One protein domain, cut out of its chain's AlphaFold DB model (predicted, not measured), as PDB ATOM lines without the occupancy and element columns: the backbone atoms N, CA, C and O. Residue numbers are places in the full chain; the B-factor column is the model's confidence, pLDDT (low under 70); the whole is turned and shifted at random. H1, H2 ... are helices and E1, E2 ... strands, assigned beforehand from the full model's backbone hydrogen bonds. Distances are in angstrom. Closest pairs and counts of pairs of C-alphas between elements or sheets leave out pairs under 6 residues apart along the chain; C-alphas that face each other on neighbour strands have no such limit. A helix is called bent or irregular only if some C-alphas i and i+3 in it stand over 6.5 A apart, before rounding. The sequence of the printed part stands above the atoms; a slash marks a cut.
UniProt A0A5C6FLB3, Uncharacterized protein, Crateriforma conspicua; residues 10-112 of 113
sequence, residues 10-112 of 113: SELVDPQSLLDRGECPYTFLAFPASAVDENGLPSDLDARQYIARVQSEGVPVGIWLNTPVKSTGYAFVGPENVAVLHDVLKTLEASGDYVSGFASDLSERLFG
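AT A GLANCE: This is residues 10 to 112 of the 113 residues of an uncharacterized protein of Crateriforma conspicua (UniProt A0A5C6FLB3). A small, twisted sheet of three strands, E1, E3 and E2, forms a wall; helix H2 covers one face along the strands, and the longest helix, H3, starts by one end of E1 and runs out past the sheet. H4 sits beside the edge strand E1, and the short H1 only grazes the sheet near E2. The printed part has 103 residues, with four named helices and three named strands in the order H1 E1 H2 E2 E3 H3 H4; the sheet is antiparallel and the class is mixed, helices and strands. The whole is compact, with a radius of gyration of the C-alphas of 13.0 A and spans of 36 by 31 by 22 A.

IN THESE COORDINATES: Start at the sheet: find C-alpha 26 at (-54.654, -48.306, 2.082), where E1, residues 26 to 32, begins its 17.6 A. E3 is residues 72 to 77, 16.2 A, and E2 is residues 61 to 65, 13.6 A. H2 is residues 45 to 56, 16.0 A. H3, residues 79 to 94, runs 23.7 A from (-55.644, -54.064, 3.789); it is irregular, C-alphas 80 and 83 being 7.4 A apart. H1 is residues 15 to 20, and H4, residues 102 to 110, ends with C-alpha 110 at (-46.608, -30.823, 0.132).

HOW THE PARTS SIT: Look first at inner strand E3, antiparallel to E1 at 155 degrees, with N 31 and O 73 2.9 A apart, within hydrogen-bond range. E2 and E3 form a hairpin, antiparallel at 158 degrees, with N 74 and O 64 2.8 A apart, also within range. The sheet is strongly twisted, but only just, its C-alphas lying up to 4.4 A off the best plane. E1, H2 and E2 make a split strand-helix-strand unit, E3 lying between its two strands, with a right-handed crossover. H2 is on the sheet over E1 and E3 at a height of 10.1 A, along the strands, 12 degrees from E3 on the local plane; the closest C-alphas of H2 and E3, Ile 51 and Ala 75, are 7.2 A apart. H2 and H3 only just touch, with 3 pairs of C-alphas within 8 A, the closest being Val 54 and Val 88 at 7.1 A, at a steep tilt of 66 degrees, opposite ways. H4 stands at the sheet's level; its closest C-alpha to E1 is Ser 107, 5.4 A from Ala 30. H1 only grazes the sheet with residues 15 to 18 and is apart from H2, H3 and H4. Every O i to N i+4 pair is within hydrogen-bond range in H1, H2 and H4, and 10 of 12 are in H3.

THE WHOLE: The C-alphas of Asp 20 and Gly 96 are the two farthest apart, at 38.0 A. The printed part has no cut. The link from E1 to H2, residues 33 to 44, is long. The mean pLDDT of the printed part is 91.5, and no printed residue is under 70.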
ATOM      1  N   SER A  10     -35.679 -51.224   6.608       86.19
ATOM      2  CA  SER A  10     -35.583 -52.685   6.555       86.19
ATOM      3  C   SER A  10     -36.911 -53.373   6.874       86.19
ATOM      4  O   SER A  10     -37.129 -54.507   6.453       86.19
ATOM      5  N   GLU A  11     -37.810 -52.660   7.553       87.50
ATOM      6  CA  GLU A  11     -39.155 -53.117   7.906       87.50
ATOM      7  C   GLU A  11     -40.243 -52.569   6.972       87.50
ATOM      8  O   GLU A  11     -41.435 -52.760   7.232       87.50
ATOM      9  N   LEU A  12     -39.867 -51.884   5.885       90.00
ATOM     10  CA  LEU A  12     -40.847 -51.405   4.918       90.00
ATOM     11  C   LEU A  12     -41.518 -52.574   4.199       90.00
ATOM     12  O   LEU A  12     -40.869 -53.483   3.679       90.00
ATOM     13  N   VAL A  13     -42.844 -52.502   4.116       89.19
ATOM     14  CA  VAL A  13     -43.638 -53.439   3.324       89.19
ATOM     15  C   VAL A  13     -43.302 -53.249   1.851       89.19
ATOM     16  O   VAL A  13     -43.441 -52.147   1.315       89.19
ATOM     17  N   ASP A  14     -42.910 -54.337   1.190       86.56
ATOM     18  CA  ASP A  14     -42.690 -54.346  -0.251       86.56
ATOM     19  C   ASP A  14     -44.027 -54.153  -0.994       86.56
ATOM     20  O   ASP A  14     -44.891 -55.038  -0.932       86.56
ATOM     21  N   PRO A  15     -44.226 -53.035  -1.719       83.62
ATOM     22  CA  PRO A  15     -45.456 -52.792  -2.471       83.62
ATOM     23  C   PRO A  15     -45.712 -53.847  -3.550       83.62
ATOM     24  O   PRO A  15     -46.874 -54.132  -3.855       83.62
ATOM     25  N   GLN A  16     -44.660 -54.451  -4.116       84.38
ATOM     26  CA  GLN A  16     -44.815 -55.438  -5.181       84.38
ATOM     27  C   GLN A  16     -45.477 -56.719  -4.663       84.38
ATOM     28  O   GLN A  16     -46.347 -57.276  -5.330       84.38
ATOM     29  N   SER A  17     -45.165 -57.123  -3.431       84.81
ATOM     30  CA  SER A  17     -45.802 -58.272  -2.783       84.81
ATOM     31  C   SER A  17     -47.330 -58.142  -2.650       84.81
ATOM     32  O   SER A  17     -48.043 -59.139  -2.770       84.81
ATOM     33  N   LEU A  18     -47.857 -56.926  -2.449       83.19
ATOM     34  CA  LEU A  18     -49.303 -56.673  -2.391       83.19
ATOM     35  C   LEU A  18     -49.938 -56.710  -3.783       83.19
ATOM     36  O   LEU A  18     -51.011 -57.291  -3.961       83.19
ATOM     37  N   LEU A  19     -49.252 -56.143  -4.778       81.56
ATOM     38  CA  LEU A  19     -49.676 -56.208  -6.176       81.56
ATOM     39  C   LEU A  19     -49.783 -57.641  -6.685       81.56
ATOM     40  O   LEU A  19     -50.783 -57.996  -7.309       81.56
ATOM     41  N   ASP A  20     -48.775 -58.461  -6.396       86.50
ATOM     42  CA  ASP A  20     -48.726 -59.859  -6.823       86.50
ATOM     43  C   ASP A  20     -49.866 -60.679  -6.194       86.50
ATOM     44  O   ASP A  20     -50.346 -61.650  -6.783       86.50
ATOM     45  N   ARG A  21     -50.354 -60.255  -5.021       86.31
ATOM     46  CA  ARG A  21     -51.529 -60.818  -4.335       86.31
ATOM     47  C   ARG A  21     -52.861 -60.220  -4.803       86.31
ATOM     48  O   ARG A  21     -53.913 -60.710  -4.398       86.31
ATOM     49  N   GLY A  22     -52.839 -59.195  -5.655       83.88
ATOM     50  CA  GLY A  22     -54.034 -58.478  -6.108       83.88
ATOM     51  C   GLY A  22     -54.704 -57.651  -5.007       83.88
ATOM     52  O   GLY A  22     -55.904 -57.387  -5.081       83.88
ATOM     53  N   GLU A  23     -53.954 -57.266  -3.976       87.12
ATOM     54  CA  GLU A  23     -54.466 -56.535  -2.821       87.12
ATOM     55  C   GLU A  23     -54.346 -55.025  -3.029       87.12
ATOM     56  O   GLU A  23     -53.341 -54.512  -3.522       87.12
ATOM     57  N   CYS A  24     -55.393 -54.288  -2.651       84.94
ATOM     58  CA  CYS A  24     -55.379 -52.833  -2.699       84.94
ATOM     59  C   CYS A  24     -54.833 -52.282  -1.375       84.94
ATOM     60  O   CYS A  24     -55.490 -52.453  -0.344       84.94
ATOM     61  N   PRO A  25     -53.670 -51.607  -1.382       90.69
ATOM     62  CA  PRO A  25     -53.151 -50.983  -0.178       90.69
ATOM     63  C   PRO A  25     -54.030 -49.801   0.245       90.69
ATOM     64  O   PRO A  25     -54.671 -49.145  -0.582       90.69
ATOM     65  N   TYR A  26     -54.024 -49.502   1.540       92.56
ATOM     66  CA  TYR A  26     -54.654 -48.306   2.082       92.56
ATOM     67  C   TYR A  26     -53.610 -47.211   2.280       92.56
ATOM     68  O   TYR A  26     -52.700 -47.339   3.098       92.56
ATOM     69  N   THR A  27     -53.759 -46.121   1.537       93.94
ATOM     70  CA  THR A  27     -52.892 -44.947   1.633       93.94
ATOM     71  C   THR A  27     -53.334 -44.048   2.780       93.94
ATOM     72  O   THR A  27     -54.506 -43.685   2.866       93.94
ATOM     73  N   PHE A  28     -52.383 -43.620   3.606       94.69
ATOM     74  CA  PHE A  28     -52.643 -42.670   4.693       94.69
ATOM     75  C   PHE A  28     -51.899 -41.340   4.546       94.69
ATOM     76  O   PHE A  28     -52.280 -40.371   5.192       94.69
ATOM     77  N   LEU A  29     -50.884 -41.265   3.682       96.06
ATOM     78  CA  LEU A  29     -50.201 -40.018   3.334       96.06
ATOM     79  C   LEU A  29     -49.822 -40.023   1.850       96.06
ATOM     80  O   LEU A  29     -49.346 -41.039   1.338       96.06
ATOM     81  N   ALA A  30     -49.986 -38.883   1.176       95.81
ATOM     82  CA  ALA A  30     -49.503 -38.667  -0.183       95.81
ATOM     83  C   ALA A  30     -48.495 -37.511  -0.222       95.81
ATOM     84  O   ALA A  30     -48.645 -36.514   0.479       95.81
ATOM     85  N   PHE A  31     -47.475 -37.624  -1.066       95.81
ATOM     86  CA  PHE A  31     -46.428 -36.613  -1.217       95.81
ATOM     87  C   PHE A  31     -45.902 -36.566  -2.661       95.81
ATOM     88  O   PHE A  31     -46.085 -37.524  -3.414       95.81
ATOM     89  N   PRO A  32     -45.269 -35.472  -3.115       95.12
ATOM     90  CA  PRO A  32     -44.686 -35.413  -4.451       95.12
ATOM     91  C   PRO A  32     -43.550 -36.427  -4.607       95.12
ATOM     92  O   PRO A  32     -42.579 -36.398  -3.855       95.12
ATOM     93  N   ALA A  33     -43.601 -37.270  -5.642       94.38
ATOM     94  CA  ALA A  33     -42.508 -38.210  -5.926       94.38
ATOM     95  C   ALA A  33     -41.212 -37.499  -6.360       94.38
ATOM     96  O   ALA A  33     -40.150 -38.108  -6.375       94.38
ATOM     97  N   SER A  34     -41.284 -36.215  -6.724       93.25
ATOM     98  CA  SER A  34     -40.111 -35.371  -6.981       93.25
ATOM     99  C   SER A  34     -39.406 -34.900  -5.706       93.25
ATOM    100  O   SER A  34     -38.318 -34.342  -5.795       93.25
ATOM    101  N   ALA A  35     -40.035 -35.069  -4.540       91.75
ATOM    102  CA  ALA A  35     -39.541 -34.631  -3.241       91.75
ATOM    103  C   ALA A  35     -39.212 -35.844  -2.358       91.75
ATOM    104  O   ALA A  35     -39.688 -35.945  -1.229       91.75
ATOM    105  N   VAL A  36     -38.420 -36.769  -2.901       93.81
ATOM    106  CA  VAL A  36     -37.909 -37.946  -2.189       93.81
ATOM    107  C   VAL A  36     -36.383 -37.955  -2.177       93.81
ATOM    108  O   VAL A  36     -35.752 -37.318  -3.024       93.81
ATOM    109  N   ASP A  37     -35.794 -38.655  -1.214       92.44
ATOM    110  CA  ASP A  37     -34.352 -38.884  -1.156       92.44
ATOM    111  C   ASP A  37     -33.910 -40.068  -2.028       92.44
ATOM    112  O   ASP A  37     -34.699 -40.677  -2.753       92.44
ATOM    113  N   GLU A  38     -32.619 -40.394  -1.955       88.38
ATOM    114  CA  GLU A  38     -32.014 -41.516  -2.677       88.38
ATOM    115  C   GLU A  38     -32.620 -42.887  -2.329       88.38
ATOM    116  O   GLU A  38     -32.531 -43.809  -3.136       88.38
ATOM    117  N   ASN A  39     -33.289 -43.003  -1.177       87.62
ATOM    118  CA  ASN A  39     -33.954 -44.220  -0.717       87.62
ATOM    119  C   ASN A  39     -35.463 -44.221  -1.030       87.62
ATOM    120  O   ASN A  39     -36.176 -45.145  -0.643       87.62
ATOM    121  N   GLY A  40     -35.974 -43.191  -1.711       88.38
ATOM    122  CA  GLY A  40     -37.394 -43.063  -2.038       88.38
ATOM    123  C   GLY A  40     -38.276 -42.604  -0.873       88.38
ATOM    124  O   GLY A  40     -39.503 -42.627  -1.003       88.38
ATOM    125  N   LEU A  41     -37.687 -42.159   0.243       92.56
ATOM    126  CA  LEU A  41     -38.414 -41.591   1.379       92.56
ATOM    127  C   LEU A  41     -38.718 -40.111   1.125       92.56
ATOM    128  O   LEU A  41     -37.870 -39.421   0.558       92.56
ATOM    129  N   PRO A  42     -39.862 -39.568   1.584       93.50
ATOM    130  CA  PRO A  42     -40.154 -38.143   1.426       93.50
ATOM    131  C   PRO A  42     -39.032 -37.295   2.028       93.50
ATOM    132  O   PRO A  42     -38.565 -37.588   3.120       93.50
ATOM    133  N   SER A  43     -38.570 -36.251   1.345       92.62
ATOM    134  CA  SER A  43     -37.506 -35.357   1.838       92.62
ATOM    135  C   SER A  43     -37.998 -34.377   2.906       92.62
ATOM    136  O   SER A  43     -37.193 -33.809   3.639       92.62
ATOM    137  N   ASP A  44     -39.314 -34.182   2.992       93.81
ATOM    138  CA  ASP A  44     -39.947 -33.337   3.996       93.81
ATOM    139  C   ASP A  44     -39.866 -33.955   5.401       93.81
ATOM    140  O   ASP A  44     -40.106 -35.150   5.596       93.81
ATOM    141  N   LEU A  45     -39.513 -33.127   6.388       91.88
ATOM    142  CA  LEU A  45     -39.274 -33.583   7.755       91.88
ATOM    143  C   LEU A  45     -40.566 -34.012   8.460       91.88
ATOM    144  O   LEU A  45     -40.550 -35.035   9.147       91.88
ATOM    145  N   ASP A  46     -41.663 -33.273   8.277       92.62
ATOM    146  CA  ASP A  46     -42.955 -33.591   8.895       92.62
ATOM    147  C   ASP A  46     -43.466 -34.933   8.354       92.62
ATOM    148  O   ASP A  46     -43.892 -35.796   9.123       92.62
ATOM    149  N   ALA A  47     -43.351 -35.149   7.039       94.38
ATOM    150  CA  ALA A  47     -43.712 -36.408   6.392       94.38
ATOM    151  C   ALA A  47     -42.890 -37.590   6.914       94.38
ATOM    152  O   ALA A  47     -43.460 -38.627   7.256       94.38
ATOM    153  N   ARG A  48     -41.562 -37.436   7.035       94.25
ATOM    154  CA  ARG A  48     -40.700 -38.485   7.607       94.25
ATOM    155  C   ARG A  48     -41.082 -38.817   9.035       94.25
ATOM    156  O   ARG A  48     -41.220 -39.989   9.367       94.25
ATOM    157  N   GLN A  49     -41.240 -37.795   9.871       93.88
ATOM    158  CA  GLN A  49     -41.545 -37.979  11.285       93.88
ATOM    159  C   GLN A  49     -42.912 -38.622  11.476       93.88
ATOM    160  O   GLN A  49     -43.051 -39.501  12.320       93.88
ATOM    161  N   TYR A  50     -43.900 -38.230  10.674       94.38
ATOM    162  CA  TYR A  50     -45.227 -38.824  10.721       94.38
ATOM    163  C   TYR A  50     -45.214 -40.302  10.321       94.38
ATOM    164  O   TYR A  50     -45.737 -41.138  11.055       94.38
ATOM    165  N   ILE A  51     -44.549 -40.653   9.214       95.44
ATOM    166  CA  ILE A  51     -44.417 -42.052   8.780       95.44
ATOM    167  C   ILE A  51     -43.653 -42.878   9.822       95.44
ATOM    168  O   ILE A  51     -44.124 -43.943  10.219       95.44
ATOM    169  N   ALA A  52     -42.510 -42.378  10.299       94.00
ATOM    170  CA  ALA A  52     -41.703 -43.052  11.315       94.00
ATOM    171  C   ALA A  52     -42.493 -43.257  12.611       94.00
ATOM    172  O   ALA A  52     -42.412 -44.313  13.234       94.00
ATOM    173  N   ARG A  53     -43.310 -42.271  13.004       93.88
ATOM    174  CA  ARG A  53     -44.161 -42.388  14.184       93.88
ATOM    175  C   ARG A  53     -45.210 -43.479  14.010       93.88
ATOM    176  O   ARG A  53     -45.321 -44.314  14.900       93.88
ATOM    177  N   VAL A  54     -45.921 -43.512  12.881       94.44
ATOM    178  CA  VAL A  54     -46.900 -44.572  12.577       94.44
ATOM    179  C   VAL A  54     -46.233 -45.952  12.599       94.44
ATOM    180  O   VAL A  54     -46.745 -46.865  13.242       94.44
ATOM    181  N   GLN A  55     -45.058 -46.088  11.982       94.94
ATOM    182  CA  GLN A  55     -44.289 -47.335  12.001       94.94
ATOM    183  C   GLN A  55     -43.861 -47.731  13.424       94.94
ATOM    184  O   GLN A  55     -43.981 -48.893  13.803       94.94
ATOM    185  N   SER A  56     -43.436 -46.769  14.252       92.75
ATOM    186  CA  SER A  56     -42.987 -47.023  15.630       92.75
ATOM    187  C   SER A  56     -44.086 -47.525  16.576       92.75
ATOM    188  O   SER A  56     -43.775 -48.078  17.628       92.75
ATOM    189  N   GLU A  57     -45.358 -47.365  16.198       93.00
ATOM    190  CA  GLU A  57     -46.517 -47.923  16.910       93.00
ATOM    191  C   GLU A  57     -46.824 -49.372  16.463       93.00
ATOM    192  O   GLU A  57     -47.844 -49.948  16.840       93.00
ATOM    193  N   GLY A  58     -45.940 -49.983  15.664       91.88
ATOM    194  CA  GLY A  58     -46.040 -51.369  15.201       91.88
ATOM    195  C   GLY A  58     -46.872 -51.552  13.931       91.88
ATOM    196  O   GLY A  58     -47.253 -52.677  13.608       91.88
ATOM    197  N   VAL A  59     -47.178 -50.469  13.211       95.06
ATOM    198  CA  VAL A  59     -47.918 -50.537  11.947       95.06
ATOM    199  C   VAL A  59     -46.948 -50.850  10.801       95.06
ATOM    200  O   VAL A  59     -46.008 -50.083  10.586       95.06
ATOM    201  N   PRO A  60     -47.163 -51.924  10.020       93.56
ATOM    202  CA  PRO A  60     -46.313 -52.236   8.878       93.56
ATOM    203  C   PRO A  60     -46.606 -51.259   7.733       93.56
ATOM    204  O   PRO A  60     -47.632 -51.350   7.050       93.56
ATOM    205  N   VAL A  61     -45.704 -50.297   7.547       95.38
ATOM    206  CA  VAL A  61     -45.809 -49.255   6.521       95.38
ATOM    207  C   VAL A  61     -45.001 -49.645   5.291       95.38
ATOM    208  O   VAL A  61     -43.878 -50.123   5.404       95.38
ATOM    209  N   GLY A  62     -45.546 -49.401   4.105       94.50
ATOM    210  CA  GLY A  62     -44.802 -49.403   2.851       94.50
ATOM    211  C   GLY A  62     -44.810 -48.027   2.193       94.50
ATOM    212  O   GLY A  62     -45.630 -47.161   2.521       94.50
ATOM    213  N   ILE A  63     -43.894 -47.823   1.246       94.06
ATOM    214  CA  ILE A  63     -43.841 -46.619   0.411       94.06
ATOM    215  C   ILE A  63     -43.895 -47.020  -1.055       94.06
ATOM    216  O   ILE A  63     -43.165 -47.901  -1.500       94.06
ATOM    217  N   TRP A  64     -44.752 -46.345  -1.815       91.56
ATOM    218  CA  TRP A  64     -44.872 -46.555  -3.249       91.56
ATOM    219  C   TRP A  64     -44.771 -45.240  -4.004       91.56
ATOM    220  O   TRP A  64     -45.459 -44.278  -3.679       91.56
ATOM    221  N   LEU A  65     -43.927 -45.200  -5.033       92.88
ATOM    222  CA  LEU A  65     -43.767 -44.061  -5.928       92.88
ATOM    223  C   LEU A  65     -44.396 -44.318  -7.302       92.88
ATOM    224  O   LEU A  65     -44.317 -45.412  -7.859       92.88
ATOM    225  N   ASN A  66     -44.942 -43.255  -7.888       88.44
ATOM    226  CA  ASN A  66     -45.444 -43.172  -9.261       88.44
ATOM    227  C   ASN A  66     -46.605 -44.116  -9.617       88.44
ATOM    228  O   ASN A  66     -46.934 -44.233 -10.798       88.44
ATOM    229  N   THR A  67     -47.235 -44.757  -8.632       81.94
ATOM    230  CA  THR A  67     -48.391 -45.642  -8.819       81.94
ATOM    231  C   THR A  67     -49.361 -45.472  -7.648       81.94
ATOM    232  O   THR A  67     -48.897 -45.378  -6.516       81.94
ATOM    233  N   PRO A  68     -50.689 -45.428  -7.876       79.81
ATOM    234  CA  PRO A  68     -51.363 -45.457  -9.179       79.81
ATOM    235  C   PRO A  68     -51.207 -44.159  -9.984       79.81
ATOM    236  O   PRO A  68     -51.417 -44.161 -11.195       79.81
ATOM    237  N   VAL A  69     -50.825 -43.055  -9.338       87.94
ATOM    238  CA  VAL A  69     -50.663 -41.752  -9.990       87.94
ATOM    239  C   VAL A  69     -49.183 -41.450 -10.200       87.94
ATOM    240  O   VAL A  69     -48.376 -41.488  -9.271       87.94
ATOM    241  N   LYS A  70     -48.826 -41.117 -11.444       90.62
ATOM    242  CA  LYS A  70     -47.477 -40.662 -11.789       90.62
ATOM    243  C   LYS A  70     -47.134 -39.390 -11.006       90.62
ATOM    244  O   LYS A  70     -47.987 -38.526 -10.839       90.62
ATOM    245  N   SER A  71     -45.874 -39.254 -10.591       92.94
ATOM    246  CA  SER A  71     -45.368 -38.100  -9.830       92.94
ATOM    247  C   SER A  71     -45.897 -37.983  -8.396       92.94
ATOM    248  O   SER A  71     -45.638 -36.978  -7.732       92.94
ATOM    249  N   THR A  72     -46.555 -39.022  -7.878       94.31
ATOM    250  CA  THR A  72     -47.009 -39.098  -6.487       94.31
ATOM    251  C   THR A  72     -46.350 -40.268  -5.767       94.31
ATOM    252  O   THR A  72     -46.223 -41.357  -6.324       94.31
ATOM    253  N   GLY A  73     -45.895 -40.021  -4.546       95.19
ATOM    254  CA  GLY A  73     -45.516 -41.021  -3.565       95.19
ATOM    255  C   GLY A  73     -46.618 -41.210  -2.530       95.19
ATOM    256  O   GLY A  73     -47.351 -40.271  -2.212       95.19
ATOM    257  N   TYR A  74     -46.737 -42.428  -2.021       95.12
ATOM    258  CA  TYR A  74     -47.756 -42.829  -1.066       95.12
ATOM    259  C   TYR A  74     -47.123 -43.621   0.069       95.12
ATOM    260  O   TYR A  74     -46.421 -44.597  -0.190       95.12
ATOM    261  N   ALA A  75     -47.413 -43.231   1.309       95.69
ATOM    262  CA  ALA A  75     -47.231 -44.109   2.456       95.69
ATOM    263  C   ALA A  75     -48.521 -44.906   2.659       95.69
ATOM    264  O   ALA A  75     -49.621 -44.332   2.691       95.69
ATOM    265  N   PHE A  76     -48.390 -46.224   2.756       95.19
ATOM    266  CA  PHE A  76     -49.528 -47.131   2.774       95.19
ATOM    267  C   PHE A  76     -49.369 -48.250   3.800       95.19
ATOM    268  O   PHE A  76     -48.275 -48.516   4.292       95.19
ATOM    269  N   VAL A  77     -50.479 -48.926   4.082       95.25
ATOM    270  CA  VAL A  77     -50.526 -50.187   4.831       95.25
ATOM    271  C   VAL A  77     -51.272 -51.247   4.020       95.25
ATOM    272  O   VAL A  77     -52.093 -50.917   3.158       95.25
ATOM    273  N   GLY A  78     -50.998 -52.523   4.298       93.19
ATOM    274  CA  GLY A  78     -51.794 -53.629   3.758       93.19
ATOM    275  C   GLY A  78     -53.257 -53.574   4.236       93.19
ATOM    276  O   GLY A  78     -53.525 -53.027   5.314       93.19
ATOM    277  N   PRO A  79     -54.216 -54.112   3.461       91.25
ATOM    278  CA  PRO A  79     -55.644 -54.064   3.789       91.25
ATOM    279  C   PRO A  79     -55.983 -54.686   5.155       91.25
ATOM    280  O   PRO A  79     -56.902 -54.232   5.836       91.25
ATOM    281  N   GLU A  80     -55.223 -55.685   5.596       91.75
ATOM    282  CA  GLU A  80     -55.368 -56.335   6.898       91.75
ATOM    283  C   GLU A  80     -54.996 -55.424   8.080       91.75
ATOM    284  O   GLU A  80     -55.460 -55.644   9.198       91.75
ATOM    285  N   ASN A  81     -54.215 -54.368   7.835       94.75
ATOM    286  CA  ASN A  81     -53.704 -53.457   8.861       94.75
ATOM    287  C   ASN A  81     -54.492 -52.141   8.958       94.75
ATOM    288  O   ASN A  81     -54.166 -51.296   9.789       94.75
ATOM    289  N   VAL A  82     -55.543 -51.949   8.151       94.88
ATOM    290  CA  VAL A  82     -56.309 -50.687   8.105       94.88
ATOM    291  C   VAL A  82     -56.946 -50.346   9.450       94.88
ATOM    292  O   VAL A  82     -56.889 -49.197   9.882       94.88
ATOM    293  N   ALA A  83     -57.519 -51.338  10.136       94.88
ATOM    294  CA  ALA A  83     -58.127 -51.125  11.447       94.88
ATOM    295  C   ALA A  83     -57.083 -50.692  12.491       94.88
ATOM    296  O   ALA A  83     -57.294 -49.716  13.206       94.88
ATOM    297  N   VAL A  84     -55.928 -51.367  12.508       95.62
ATOM    298  CA  VAL A  84     -54.810 -51.047  13.409       95.62
ATOM    299  C   VAL A  84     -54.277 -49.646  13.126       95.62
ATOM    300  O   VAL A  84     -54.105 -48.857  14.051       95.62
ATOM    301  N   LEU A  85     -54.086 -49.304  11.849       96.50
ATOM    302  CA  LEU A  85     -53.695 -47.962  11.435       96.50
ATOM    303  C   LEU A  85     -54.681 -46.917  11.969       96.50
ATOM    304  O   LEU A  85     -54.250 -45.949  12.583       96.50
ATOM    305  N   HIS A  86     -55.990 -47.086  11.764       95.12
ATOM    306  CA  HIS A  86     -56.982 -46.110  12.234       95.12
ATOM    307  C   HIS A  86     -56.970 -45.932  13.754       95.12
ATOM    308  O   HIS A  86     -57.113 -44.804  14.225       95.12
ATOM    309  N   ASP A  87     -56.783 -47.004  14.519       95.38
ATOM    310  CA  ASP A  87     -56.689 -46.922  15.979       95.38
ATOM    311  C   ASP A  87     -55.404 -46.215  16.434       95.38
ATOM    312  O   ASP A  87     -55.442 -45.382  17.345       95.38
ATOM    313  N   VAL A  88     -54.284 -46.462  15.748       94.50
ATOM    314  CA  VAL A  88     -53.028 -45.731  15.961       94.50
ATOM    315  C   VAL A  88     -53.200 -44.252  15.639       94.50
ATOM    316  O   VAL A  88     -52.883 -43.412  16.478       94.50
ATOM    317  N   LEU A  89     -53.769 -43.904  14.482       93.38
ATOM    318  CA  LEU A  89     -53.983 -42.506  14.096       93.38
ATOM    319  C   LEU A  89     -54.859 -41.764  15.112       93.38
ATOM    320  O   LEU A  89     -54.501 -40.669  15.536       93.38
ATOM    321  N   LYS A  90     -55.947 -42.381  15.587       92.94
ATOM    322  CA  LYS A  90     -56.782 -41.804  16.655       92.94
ATOM    323  C   LYS A  90     -56.017 -41.615  17.959       92.94
ATOM    324  O   LYS A  90     -56.235 -40.627  18.650       92.94
ATOM    325  N   THR A  91     -55.146 -42.558  18.312       92.19
ATOM    326  CA  THR A  91     -54.331 -42.475  19.531       92.19
ATOM    327  C   THR A  91     -53.332 -41.325  19.441       92.19
ATOM    328  O   THR A  91     -53.200 -40.562  20.395       92.19
ATOM    329  N   LEU A  92     -52.687 -41.156  18.284       90.56
ATOM    330  CA  LEU A  92     -51.767 -40.052  18.000       90.56
ATOM    331  C   LEU A  92     -52.474 -38.685  17.978       90.56
ATOM    332  O   LEU A  92     -51.906 -37.682  18.407       90.56
ATOM    333  N   GLU A  93     -53.722 -38.633  17.511       91.06
ATOM    334  CA  GLU A  93     -54.545 -37.422  17.598       91.06
ATOM    335  C   GLU A  93     -54.964 -37.128  19.049       91.06
ATOM    336  O   GLU A  93     -54.917 -35.985  19.505       91.06
ATOM    337  N   ALA A  94     -55.334 -38.160  19.812       90.19
ATOM    338  CA  ALA A  94     -55.757 -38.023  21.204       90.19
ATOM    339  C   ALA A  94     -54.605 -37.665  22.161       90.19
ATOM    340  O   ALA A  94     -54.849 -37.011  23.177       90.19
ATOM    341  N   SER A  95     -53.365 -38.066  21.856       88.62
ATOM    342  CA  SER A  95     -52.175 -37.673  22.624       88.62
ATOM    343  C   SER A  95     -51.804 -36.200  22.429       88.62
ATOM    344  O   SER A  95     -51.067 -35.644  23.244       88.62
ATOM    345  N   GLY A  96     -52.335 -35.557  21.383       87.75
ATOM    346  CA  GLY A  96     -51.973 -34.201  20.981       87.75
ATOM    347  C   GLY A  96     -50.669 -34.125  20.183       87.75
ATOM    348  O   GLY A  96     -50.207 -33.017  19.914       87.75
ATOM    349  N   ASP A  97     -50.087 -35.269  19.797       84.00
ATOM    350  CA  ASP A  97     -48.884 -35.310  18.956       84.00
ATOM    351  C   ASP A  97     -49.182 -34.802  17.536       84.00
ATOM    352  O   ASP A  97     -48.333 -34.163  16.914       84.00
ATOM    353  N   TYR A  98     -50.401 -35.045  17.039       90.00
ATOM    354  CA  TYR A  98     -50.877 -34.565  15.740       90.00
ATOM    355  C   TYR A  98     -52.305 -34.027  15.836       90.00
ATOM    356  O   TYR A  98     -53.117 -34.493  16.632       90.00
ATOM    357  N   VAL A  99     -52.628 -33.035  15.005       88.62
ATOM    358  CA  VAL A  99     -53.998 -32.516  14.890       88.62
ATOM    359  C   VAL A  99     -54.867 -33.453  14.056       88.62
ATOM    360  O   VAL A  99     -54.369 -34.166  13.185       88.62
ATOM    361  N   SER A 100     -56.181 -33.426  14.285       86.56
ATOM    362  CA  SER A 100     -57.096 -34.202  13.449       86.56
ATOM    363  C   SER A 100     -57.015 -33.756  11.992       86.56
ATOM    364  O   SER A 100     -57.032 -32.558  11.713       86.56
ATOM    365  N   GLY A 101     -56.884 -34.716  11.076       87.62
ATOM    366  CA  GLY A 101     -56.695 -34.428   9.650       87.62
ATOM    367  C   GLY A 101     -55.265 -34.048   9.251       87.62
ATOM    368  O   GLY A 101     -55.037 -33.743   8.082       87.62
ATOM    369  N   PHE A 102     -54.285 -34.143  10.162       91.50
ATOM    370  CA  PHE A 102     -52.890 -33.755   9.912       91.50
ATOM    371  C   PHE A 102     -52.308 -34.310   8.604       91.50
ATOM    372  O   PHE A 102     -51.642 -33.581   7.876       91.50
ATOM    373  N   ALA A 103     -52.555 -35.583   8.278       92.56
ATOM    374  CA  ALA A 103     -52.032 -36.189   7.053       92.56
ATOM    375  C   ALA A 103     -52.633 -35.578   5.776       92.56
ATOM    376  O   ALA A 103     -51.943 -35.471   4.759       92.56
ATOM    377  N   SER A 104     -53.901 -35.162   5.830       92.56
ATOM    378  CA  SER A 104     -54.569 -34.464   4.730       92.56
ATOM    379  C   SER A 104     -53.947 -33.083   4.541       92.56
ATOM    380  O   SER A 104     -53.456 -32.784   3.456       92.56
ATOM    381  N   ASP A 105     -53.855 -32.304   5.621       93.88
ATOM    382  CA  ASP A 105     -53.264 -30.962   5.610       93.88
ATOM    383  C   ASP A 105     -51.791 -30.995   5.182       93.88
ATOM    384  O   ASP A 105     -51.314 -30.145   4.433       93.88
ATOM    385  N   LEU A 106     -51.037 -31.994   5.647       94.50
ATOM    386  CA  LEU A 106     -49.660 -32.219   5.224       94.50
ATOM    387  C   LEU A 106     -49.589 -32.547   3.732       94.50
ATOM    388  O   LEU A 106     -48.774 -31.955   3.030       94.50
ATOM    389  N   SER A 107     -50.450 -33.433   3.227       95.06
ATOM    390  CA  SER A 107     -50.481 -33.759   1.798       95.06
ATOM    391  C   SER A 107     -50.766 -32.508   0.956       95.06
ATOM    392  O   SER A 107     -50.043 -32.243  -0.003       95.06
ATOM    393  N   GLU A 108     -51.761 -31.698   1.327       94.38
ATOM    394  CA  GLU A 108     -52.085 -30.446   0.627       94.38
ATOM    395  C   GLU A 108     -50.897 -29.479   0.599       94.38
ATOM    396  O   GLU A 108     -50.475 -29.065  -0.487       94.38
ATOM    397  N   ARG A 109     -50.264 -29.239   1.756       94.06
ATOM    398  CA  ARG A 109     -49.049 -28.413   1.862       94.06
ATOM    399  C   ARG A 109     -47.928 -28.914   0.956       94.06
ATOM    400  O   ARG A 109     -47.306 -28.117   0.255       94.06
ATOM    401  N   LEU A 110     -47.672 -30.223   0.944       93.50
ATOM    402  CA  LEU A 110     -46.608 -30.823   0.132       93.50
ATOM    403  C   LEU A 110     -46.875 -30.689  -1.370       93.50
ATOM    404  O   LEU A 110     -45.934 -30.544  -2.150       93.50
ATOM    405  N   PHE A 111     -48.140 -30.701  -1.789       92.88
ATOM    406  CA  PHE A 111     -48.532 -30.443  -3.176       92.88
ATOM    407  C   PHE A 111     -48.701 -28.952  -3.508       92.88
ATOM    408  O   PHE A 111     -49.026 -28.630  -4.653       92.88
ATOM    409  N   GLY A 112     -48.456 -28.051  -2.551       87.69
ATOM    410  CA  GLY A 112     -48.584 -26.604  -2.725       87.69
ATOM    411  C   GLY A 112     -50.028 -26.139  -2.923       87.69
ATOM    412  O   GLY A 112     -50.257 -25.218  -3.711       87.69
TER     413      GLY A 112